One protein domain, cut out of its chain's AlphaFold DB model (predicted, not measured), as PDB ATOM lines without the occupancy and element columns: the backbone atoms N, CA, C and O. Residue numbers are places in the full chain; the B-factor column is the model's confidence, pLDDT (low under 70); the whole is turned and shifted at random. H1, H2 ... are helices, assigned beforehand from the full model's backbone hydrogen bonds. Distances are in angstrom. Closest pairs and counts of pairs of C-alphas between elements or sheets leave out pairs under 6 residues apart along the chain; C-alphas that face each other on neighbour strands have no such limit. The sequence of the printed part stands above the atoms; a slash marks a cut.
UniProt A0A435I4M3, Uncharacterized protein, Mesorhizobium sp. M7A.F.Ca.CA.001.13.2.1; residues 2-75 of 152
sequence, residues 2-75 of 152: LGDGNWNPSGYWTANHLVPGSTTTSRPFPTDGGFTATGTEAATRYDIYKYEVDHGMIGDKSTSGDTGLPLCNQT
ATOM      1  N   LEU A   2     161.107 130.973 189.046       54.78
ATOM      2  CA  LEU A   2     160.894 129.978 190.104       54.78
ATOM      3  C   LEU A   2     160.872 130.741 191.432       54.78
ATOM      4  O   LEU A   2     161.774 131.543 191.669       54.78
ATOM      5  N   GLY A   3     159.818 130.566 192.232       57.25
ATOM      6  CA  GLY A   3     159.739 131.169 193.565       57.25
ATOM      7  C   GLY A   3     160.842 130.634 194.482       57.25
ATOM      8  O   GLY A   3     161.402 129.570 194.228       57.25
ATOM      9  N   ASP A   4     161.141 131.351 195.561       64.44
ATOM     10  CA  ASP A   4     162.127 130.939 196.573       64.44
ATOM     11  C   ASP A   4     161.611 129.820 197.500       64.44
ATOM     12  O   ASP A   4     162.309 129.408 198.423       64.44
ATOM     13  N   GLY A   5     160.390 129.324 197.258       65.81
ATOM     14  CA  GLY A   5     159.738 128.289 198.063       65.81
ATOM     15  C   GLY A   5     159.374 128.754 199.473       65.81
ATOM     16  O   GLY A   5     158.899 127.955 200.278       65.81
ATOM     17  N   ASN A   6     159.575 130.037 199.785       73.56
ATOM     18  CA  ASN A   6     159.398 130.562 201.121       73.56
ATOM     19  C   ASN A   6     157.917 130.872 201.351       73.56
ATOM     20  O   ASN A   6     157.345 131.808 200.789       73.56
ATOM     21  N   TRP A   7     157.268 130.050 202.164       85.06
ATOM     22  CA  TRP A   7     155.893 130.264 202.588       85.06
ATOM     23  C   TRP A   7     155.782 130.036 204.096       85.06
ATOM     24  O   TRP A   7     156.689 129.484 204.715       85.06
ATOM     25  N   ASN A   8     154.695 130.512 204.707       89.44
ATOM     26  CA  ASN A   8     154.491 130.438 206.154       89.44
ATOM     27  C   ASN A   8     153.341 129.468 206.492       89.44
ATOM     28  O   ASN A   8     152.193 129.923 206.579       89.44
ATOM     29  N   PRO A   9     153.625 128.165 206.716       90.44
ATOM     30  CA  PRO A   9     152.605 127.178 207.066       90.44
ATOM     31  C   PRO A   9     151.858 127.540 208.344       90.44
ATOM     32  O   PRO A   9     150.632 127.467 208.396       90.44
ATOM     33  N   SER A  10     152.583 127.993 209.371       92.00
ATOM     34  CA  SER A  10     151.987 128.375 210.653       92.00
ATOM     35  C   SER A  10     150.991 129.525 210.504       92.00
ATOM     36  O   SER A  10     149.914 129.504 211.104       92.00
ATOM     37  N   GLY A  11     151.356 130.543 209.721       92.00
ATOM     38  CA  GLY A  11     150.512 131.708 209.466       92.00
ATOM     39  C   GLY A  11     149.275 131.342 208.652       92.00
ATOM     40  O   GLY A  11     148.171 131.749 209.009       92.00
ATOM     41  N   TYR A  12     149.449 130.524 207.611       90.88
ATOM     42  CA  TYR A  12     148.340 129.986 206.828       90.88
ATOM     43  C   TYR A  12     147.360 129.201 207.702       90.88
ATOM     44  O   TYR A  12     146.161 129.475 207.668       90.88
ATOM     45  N   TRP A  13     147.868 128.281 208.526       92.25
ATOM     46  CA  TRP A  13     147.034 127.429 209.369       92.25
ATOM     47  C   TRP A  13     146.212 128.246 210.365       92.25
ATOM     48  O   TRP A  13     144.996 128.092 210.464       92.25
ATOM     49  N   THR A  14     146.875 129.195 211.034       93.12
ATOM     50  CA  THR A  14     146.236 130.086 212.013       93.12
ATOM     51  C   THR A  14     145.109 130.907 211.386       93.12
ATOM     52  O   THR A  14     144.100 131.179 212.034       93.12
ATOM     53  N   ALA A  15     145.267 131.301 210.120       91.06
ATOM     54  CA  ALA A  15     144.290 132.111 209.410       91.06
ATOM     55  C   ALA A  15     143.105 131.311 208.845       91.06
ATOM     56  O   ALA A  15     142.039 131.899 208.687       91.06
ATOM     57  N   ASN A  16     143.271 130.020 208.533       90.75
ATOM     58  CA  ASN A  16     142.274 129.232 207.787       90.75
ATOM     59  C   ASN A  16     141.597 128.119 208.598       90.75
ATOM     60  O   ASN A  16     140.525 127.668 208.211       90.75
ATOM     61  N   HIS A  17     142.155 127.728 209.746       92.25
ATOM     62  CA  HIS A  17     141.595 126.674 210.595       92.25
ATOM     63  C   HIS A  17     141.128 127.220 211.934       92.25
ATOM     64  O   HIS A  17     141.733 126.944 212.972       92.25
ATOM     65  N   LEU A  18     140.066 128.025 211.940       91.50
ATOM     66  CA  LEU A  18     139.442 128.456 213.191       91.50
ATOM     67  C   LEU A  18     138.638 127.322 213.833       91.50
ATOM     68  O   LEU A  18     137.997 126.514 213.160       91.50
ATOM     69  N   VAL A  19     138.640 127.277 215.165       88.81
ATOM     70  CA  VAL A  19     137.751 126.386 215.916       88.81
ATOM     71  C   VAL A  19     136.297 126.779 215.607       88.81
ATOM     72  O   VAL A  19     135.990 127.976 215.613       88.81
ATOM     73  N   PRO A  20     135.381 125.821 215.365       83.69
ATOM     74  CA  PRO A  20     133.981 126.131 215.090       83.69
ATOM     75  C   PRO A  20     133.372 127.076 216.135       83.69
ATOM     76  O   PRO A  20     133.444 126.824 217.335       83.69
ATOM     77  N   GLY A  21     132.783 128.182 215.671       80.81
ATOM     78  CA  GLY A  21     132.200 129.220 216.531       80.81
ATOM     79  C   GLY A  21     133.187 130.273 217.055       80.81
ATOM     80  O   GLY A  21     132.747 131.231 217.687       80.81
ATOM     81  N   SER A  22     134.486 130.148 216.772       82.31
ATOM     82  CA  SER A  22     135.502 131.154 217.105       82.31
ATOM     83  C   SER A  22     135.864 132.024 215.898       82.31
ATOM     84  O   SER A  22     135.823 131.577 214.754       82.31
ATOM     85  N   THR A  23     136.233 133.280 216.158       79.94
ATOM     86  CA  THR A  23     136.779 134.225 215.165       79.94
ATOM     87  C   THR A  23     138.260 134.539 215.394       79.94
ATOM     88  O   THR A  23     138.874 135.230 214.586       79.94
ATOM     89  N   THR A  24     138.840 134.052 216.495       82.75
ATOM     90  CA  THR A  24     140.205 134.394 216.933       82.75
ATOM     91  C   THR A  24     141.036 133.185 217.349       82.75
ATOM     92  O   THR A  24     142.252 133.288 217.469       82.75
ATOM     93  N   THR A  25     140.400 132.038 217.600       89.50
ATOM     94  CA  THR A  25     141.068 130.819 218.063       89.50
ATOM     95  C   THR A  25     141.214 129.846 216.908       89.50
ATOM     96  O   THR A  25     140.213 129.345 216.395       89.50
ATOM     97  N   SER A  26     142.456 129.559 216.534       92.25
ATOM     98  CA  SER A  26     142.777 128.525 215.556       92.25
ATOM     99  C   SER A  26     142.950 127.155 216.214       92.25
ATOM    100  O   SER A  26     143.292 127.051 217.396       92.25
ATOM    101  N   ARG A  27     142.699 126.098 215.444       91.06
ATOM    102  CA  ARG A  27     143.092 124.729 215.771       91.06
ATOM    103  C   ARG A  27     144.617 124.646 215.917       91.06
ATOM    104  O   ARG A  27     145.337 125.366 215.226       91.06
ATOM    105  N   PRO A  28     145.134 123.739 216.759       92.06
ATOM    106  CA  PRO A  28     146.569 123.481 216.791       92.06
ATOM    107  C   PRO A  28     147.059 123.022 215.412       92.06
ATOM    108  O   PRO A  28     146.334 122.328 214.697       92.06
ATOM    109  N   PHE A  29     148.282 123.416 215.054       92.75
ATOM    110  CA  PHE A  29     148.947 122.901 213.858       92.75
ATOM    111  C   PHE A  29     149.118 121.376 213.995       92.75
ATOM    112  O   PHE A  29     149.441 120.912 215.096       92.75
ATOM    113  N   PRO A  30     148.881 120.590 212.933       91.62
ATOM    114  CA  PRO A  30     148.899 119.134 213.013       91.62
ATOM    115  C   PRO A  30     150.295 118.607 213.349       91.62
ATOM    116  O   PRO A  30     151.312 119.196 212.990       91.62
ATOM    117  N   THR A  31     150.335 117.483 214.060       87.94
ATOM    118  CA  THR A  31     151.592 116.842 214.505       87.94
ATOM    119  C   THR A  31     151.746 115.415 213.982       87.94
ATOM    120  O   THR A  31     152.808 114.814 214.101       87.94
ATOM    121  N   ASP A  32     150.697 114.889 213.362       88.88
ATOM    122  CA  ASP A  32     150.556 113.559 212.775       88.88
ATOM    123  C   ASP A  32     150.694 113.555 211.244       88.88
ATOM    124  O   ASP A  32     150.818 112.491 210.645       88.88
ATOM    125  N   GLY A  33     150.750 114.728 210.605       80.00
ATOM    126  CA  GLY A  33     150.913 114.869 209.153       80.00
ATOM    127  C   GLY A  33     152.316 114.552 208.612       80.00
ATOM    128  O   GLY A  33     152.512 114.532 207.401       80.00
ATOM    129  N   GLY A  34     153.305 114.306 209.480       85.44
ATOM    130  CA  GLY A  34     154.692 114.042 209.066       85.44
ATOM    131  C   GLY A  34     155.463 115.281 208.594       85.44
ATOM    132  O   GLY A  34     156.522 115.150 207.991       85.44
ATOM    133  N   PHE A  35     154.944 116.473 208.882       88.69
ATOM    134  CA  PHE A  35     155.537 117.768 208.561       88.69
ATOM    135  C   PHE A  35     155.444 118.710 209.767       88.69
ATOM    136  O   PHE A  35     154.722 118.455 210.732       88.69
ATOM    137  N   THR A  36     156.173 119.820 209.719       89.50
ATOM    138  CA  THR A  36     156.238 120.812 210.800       89.50
ATOM    139  C   THR A  36     155.750 122.183 210.336       89.50
ATOM    140  O   THR A  36     155.577 122.442 209.146       89.50
ATOM    141  N   ALA A  37     155.506 123.089 211.283       86.56
ATOM    142  CA  ALA A  37     155.061 124.446 210.969       86.56
ATOM    143  C   ALA A  37     156.196 125.352 210.445       86.56
ATOM    144  O   ALA A  37     155.920 126.389 209.841       86.56
ATOM    145  N   THR A  38     157.458 124.996 210.722       85.19
ATOM    146  CA  THR A  38     158.662 125.797 210.449       85.19
ATOM    147  C   THR A  38     159.905 124.909 210.316       85.19
ATOM    148  O   THR A  38     159.944 123.802 210.839       85.19
ATOM    149  N   GLY A  39     160.964 125.421 209.682       81.75
ATOM    150  CA  GLY A  39     162.241 124.710 209.540       81.75
ATOM    151  C   GLY A  39     162.372 123.964 208.210       81.75
ATOM    152  O   GLY A  39     161.657 124.257 207.259       81.75
ATOM    153  N   THR A  40     163.322 123.031 208.125       79.06
ATOM    154  CA  THR A  40     163.598 122.271 206.887       79.06
ATOM    155  C   THR A  40     162.520 121.246 206.564       79.06
ATOM    156  O   THR A  40     162.304 120.944 205.399       79.06
ATOM    157  N   GLU A  41     161.815 120.773 207.591       82.44
ATOM    158  CA  GLU A  41     160.667 119.870 207.476       82.44
ATOM    159  C   GLU A  41     159.347 120.652 207.496       82.44
ATOM    160  O   GLU A  41     158.310 120.127 207.912       82.44
ATOM    161  N   ALA A  42     159.384 121.953 207.177       86.44
ATOM    162  CA  ALA A  42     158.175 122.756 207.089       86.44
ATOM    163  C   ALA A  42     157.260 122.161 206.016       86.44
ATOM    164  O   ALA A  42     157.721 121.819 204.927       86.44
ATOM    165  N   ALA A  43     155.970 122.051 206.328       88.88
ATOM    166  CA  ALA A  43     154.977 121.540 205.393       88.88
ATOM    167  C   ALA A  43     155.053 122.298 204.070       88.88
ATOM    168  O   ALA A  43     155.229 123.518 204.072       88.88
ATOM    169  N   THR A  44     154.877 121.614 202.947       87.50
ATOM    170  CA  THR A  44     154.596 122.285 201.677       87.50
ATOM    171  C   THR A  44     153.128 122.707 201.602       87.50
ATOM    172  O   THR A  44     152.296 122.255 202.399       87.50
ATOM    173  N   ARG A  45     152.760 123.566 200.638       88.25
ATOM    174  CA  ARG A  45     151.333 123.881 200.440       88.25
ATOM    175  C   ARG A  45     150.566 122.640 199.998       88.25
ATOM    176  O   ARG A  45     149.404 122.488 200.368       88.25
ATOM    177  N   TYR A  46     151.217 121.757 199.239       86.44
ATOM    178  CA  TYR A  46     150.632 120.482 198.850       86.44
ATOM    179  C   TYR A  46     150.396 119.562 200.057       86.44
ATOM    180  O   TYR A  46     149.309 118.999 200.165       86.44
ATOM    181  N   ASP A  47     151.342 119.459 200.996       88.50
ATOM    182  CA  ASP A  47     151.178 118.630 202.201       88.50
ATOM    183  C   ASP A  47     149.993 119.093 203.055       88.50
ATOM    184  O   ASP A  47     149.166 118.271 203.456       88.50
ATOM    185  N   ILE A  48     149.865 120.409 203.280       89.25
ATOM    186  CA  ILE A  48     148.705 120.968 203.988       89.25
ATOM    187  C   ILE A  48     147.417 120.678 203.226       89.25
ATOM    188  O   ILE A  48     146.471 120.181 203.827       89.25
ATOM    189  N   TYR A  49     147.390 120.898 201.911       86.81
ATOM    190  CA  TYR A  49     146.208 120.609 201.102       86.81
ATOM    191  C   TYR A  49     145.763 119.145 201.212       86.81
ATOM    192  O   TYR A  49     144.578 118.876 201.413       86.81
ATOM    193  N   LYS A  50     146.695 118.187 201.119       86.25
ATOM    194  CA  LYS A  50     146.363 116.768 201.303       86.25
ATOM    195  C   LYS A  50     145.814 116.504 202.698       86.25
ATOM    196  O   LYS A  50     144.782 115.856 202.830       86.25
ATOM    197  N   TYR A  51     146.471 117.046 203.721       89.38
ATOM    198  CA  TYR A  51     146.038 116.890 205.102       89.38
ATOM    199  C   TYR A  51     144.613 117.423 205.316       89.38
ATOM    200  O   TYR A  51     143.792 116.753 205.942       89.38
ATOM    201  N   GLU A  52     144.295 118.598 204.766       87.94
ATOM    202  CA  GLU A  52     142.960 119.198 204.829       87.94
ATOM    203  C   GLU A  52     141.898 118.322 204.157       87.94
ATOM    204  O   GLU A  52     140.794 118.183 204.687       87.94
ATOM    205  N   VAL A  53     142.211 117.746 202.993       85.06
ATOM    206  CA  VAL A  53     141.314 116.834 202.269       85.06
ATOM    207  C   VAL A  53     141.064 115.577 203.101       85.06
ATOM    208  O   VAL A  53     139.907 115.238 203.355       85.06
ATOM    209  N   ASP A  54     142.130 114.929 203.572       87.69
ATOM    210  CA  ASP A  54     142.071 113.645 204.278       87.69
ATOM    211  C   ASP A  54     141.343 113.748 205.629       87.69
ATOM    212  O   ASP A  54     140.682 112.800 206.057       87.69
ATOM    213  N   HIS A  55     141.394 114.917 206.275       87.50
ATOM    214  CA  HIS A  55     140.731 115.176 207.557       87.50
ATOM    215  C   HIS A  55     139.425 115.978 207.434       87.50
ATOM    216  O   HIS A  55     138.842 116.364 208.449       87.50
ATOM    217  N   GLY A  56     138.951 116.249 206.213       86.19
ATOM    218  CA  GLY A  56     137.702 116.978 205.979       86.19
ATOM    219  C   GLY A  56     137.715 118.434 206.467       86.19
ATOM    220  O   GLY A  56     136.665 118.978 206.804       86.19
ATOM    221  N   MET A  57     138.884 119.076 206.506       86.88
ATOM    222  CA  MET A  57     139.083 120.434 207.031       86.88
ATOM    223  C   MET A  57     138.943 121.539 205.974       86.88
ATOM    224  O   MET A  57     139.034 122.713 206.311       86.88
ATOM    225  N   ILE A  58     138.644 121.204 204.712       83.62
ATOM    226  CA  ILE A  58     138.408 122.194 203.633       83.62
ATOM    227  C   ILE A  58     137.283 123.185 203.993       83.62
ATOM    228  O   ILE A  58     137.258 124.323 203.523       83.62
ATOM    229  N   GLY A  59     136.323 122.740 204.809       82.88
ATOM    230  CA  GLY A  59     135.208 123.557 205.283       82.88
ATOM    231  C   GLY A  59     135.495 124.388 206.529       82.88
ATOM    232  O   GLY A  59     134.584 125.081 206.983       82.88
ATOM    233  N   ASP A  60     136.707 124.328 207.090       88.25
ATOM    234  CA  ASP A  60     137.066 125.207 208.198       88.25
ATOM    235  C   ASP A  60     136.969 126.675 207.756       88.25
ATOM    236  O   ASP A  60     137.161 127.045 206.592       88.25
ATOM    237  N   LYS A  61     136.579 127.515 208.713       87.44
ATOM    238  CA  LYS A  61     136.335 128.932 208.481       87.44
ATOM    239  C   LYS A  61     137.634 129.707 208.664       87.44
ATOM    240  O   LYS A  61     138.303 129.560 209.688       87.44
ATOM    241  N   SER A  62     137.935 130.585 207.717       87.81
ATOM    242  CA  SER A  62     139.045 131.521 207.835       87.81
ATOM    243  C   SER A  62     138.711 132.708 208.749       87.81
ATOM    244  O   SER A  62     137.556 132.957 209.108       87.81
ATOM    245  N   THR A  63     139.718 133.514 209.079       87.12
ATOM    246  CA  THR A  63     139.548 134.792 209.791       87.12
ATOM    247  C   THR A  63     138.714 135.817 209.017       87.12
ATOM    248  O   THR A  63     138.033 136.625 209.649       87.12
ATOM    249  N   SER A  64     138.695 135.769 207.675       84.25
ATOM    250  CA  SER A  64     137.781 136.570 206.834       84.25
ATOM    251  C   SER A  64     136.361 136.004 206.790       84.25
ATOM    252  O   SER A  64     135.429 136.678 206.357       84.25
ATOM    253  N   GLY A  65     136.177 134.782 207.281       81.56
ATOM    254  CA  GLY A  65     134.915 134.069 207.287       81.56
ATOM    255  C   GLY A  65     134.623 133.277 206.020       81.56
ATOM    256  O   GLY A  65     133.559 132.661 205.953       81.56
ATOM    257  N   ASP A  66     135.562 133.259 205.077       82.31
ATOM    258  CA  ASP A  66     135.509 132.385 203.915       82.31
ATOM    259  C   ASP A  66     135.667 130.929 204.345       82.31
ATOM    260  O   ASP A  66     136.414 130.591 205.265       82.31
ATOM    261  N   THR A  67     134.953 130.058 203.650       76.88
ATOM    262  CA  THR A  67     135.117 128.611 203.751       76.88
ATOM    263  C   THR A  67     135.637 128.131 202.409       76.88
ATOM    264  O   THR A  67     135.121 128.568 201.380       76.88
ATOM    265  N   GLY A  68     136.589 127.199 202.381       73.50
ATOM    266  CA  GLY A  68     137.134 126.641 201.134       73.50
ATOM    267  C   GLY A  68     136.127 125.848 200.283       73.50
ATOM    268  O   GLY A  68     136.502 125.268 199.261       73.50
ATOM    269  N   LEU A  69     134.855 125.804 200.692       77.50
ATOM    270  CA  LEU A  69     133.769 125.099 200.026       77.50
ATOM    271  C   LEU A  69     133.180 125.908 198.859       77.50
ATOM    272  O   LEU A  69     132.998 127.122 198.967       77.50
ATOM    273  N   PRO A  70     132.797 125.245 197.753       71.19
ATOM    274  CA  PRO A  70     132.077 125.905 196.675       71.19
ATOM    275  C   PRO A  70     130.699 126.379 197.153       71.19
ATOM    276  O   PRO A  70     129.924 125.597 197.701       71.19
ATOM    277  N   LEU A  71     130.346 127.628 196.842       71.50
ATOM    278  CA  LEU A  71     129.024 128.198 197.145       71.50
ATOM    279  C   LEU A  71     127.871 127.392 196.520       71.50
ATOM    280  O   LEU A  71     126.824 127.226 197.137       71.50
ATOM    281  N   CYS A  72     128.069 126.877 195.302       72.75
ATOM    282  CA  CYS A  72     127.018 126.214 194.522       72.75
ATOM    283  C   CYS A  72     126.962 124.688 194.705       72.75
ATOM    284  O   CYS A  72     126.037 124.050 194.209       72.75
ATOM    285  N   ASN A  73     127.954 124.088 195.367       68.62
ATOM    286  CA  ASN A  73     127.975 122.663 195.686       68.62
ATOM    287  C   ASN A  73     128.924 122.436 196.865       68.62
ATOM    288  O   ASN A  73     130.135 122.338 196.686       68.62
ATOM    289  N   GLN A  74     128.357 122.368 198.069       68.31
ATOM    290  CA  GLN A  74     129.124 122.262 199.310       68.31
ATOM    291  C   GLN A  74     129.758 120.884 199.519       68.31
ATOM    292  O   GLN A  74     130.532 120.729 200.456       68.31
ATOM    293  N   THR A  75     129.469 119.901 198.660       67.75
ATOM    294  CA  THR A  75     130.099 118.581 198.710       67.75
ATOM    295  C   THR A  75     131.421 118.623 197.938       67.75
ATOM    296  O   THR A  75     131.413 118.736 196.704       67.75
TER     297      THR A  75
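What this domain is: This is residues 2 to 75 of the 152 residues of an uncharacterized protein of Mesorhizobium sp. M7A.F.Ca.CA.001.13.2.1 (UniProt A0A435I4M3). Little of this domain is regular structure: two short helices, H1 and H2, begin near each other and spread as a loose V, with long loops beyond and around them. The link, residues 17 to 44, runs past the end of H1 and folds back to the start of H2; residues 55 to 75 continue beyond the end of H2. The printed part has 74 residues, 18 of them in H1 and H2, with no named strand; the class is all helix. It is compact, radius of gyration of the C-alphas 12.8 A, spanning 36 by 25 by 24 A.

Where its parts are: Find C-alpha 9 at (152.605, 127.178, 207.066); from there H1, residues 9 to 16, runs 10.6 A. H2, residues 45 to 54, runs 14.3 A to C-alpha 54 at (142.071, 113.645, 204.278).

How they stand to each other: H1 and H2 are close but not clearly touching; their closest C-alphas, Pro 9 and Arg 45, are 7.5 A apart. They run the same way at a steep tilt of 49 degrees. In both, every O i to N i+4 pair is within hydrogen-bond range.

The domain as a whole: The C-alphas farthest apart, Leu 2 and Gly 21, are 39.0 A apart. The link from H1 to H2 is long, and the printed part has no cut. Look for pLDDT under 70 at residues 2 to 5 and 73 to 75.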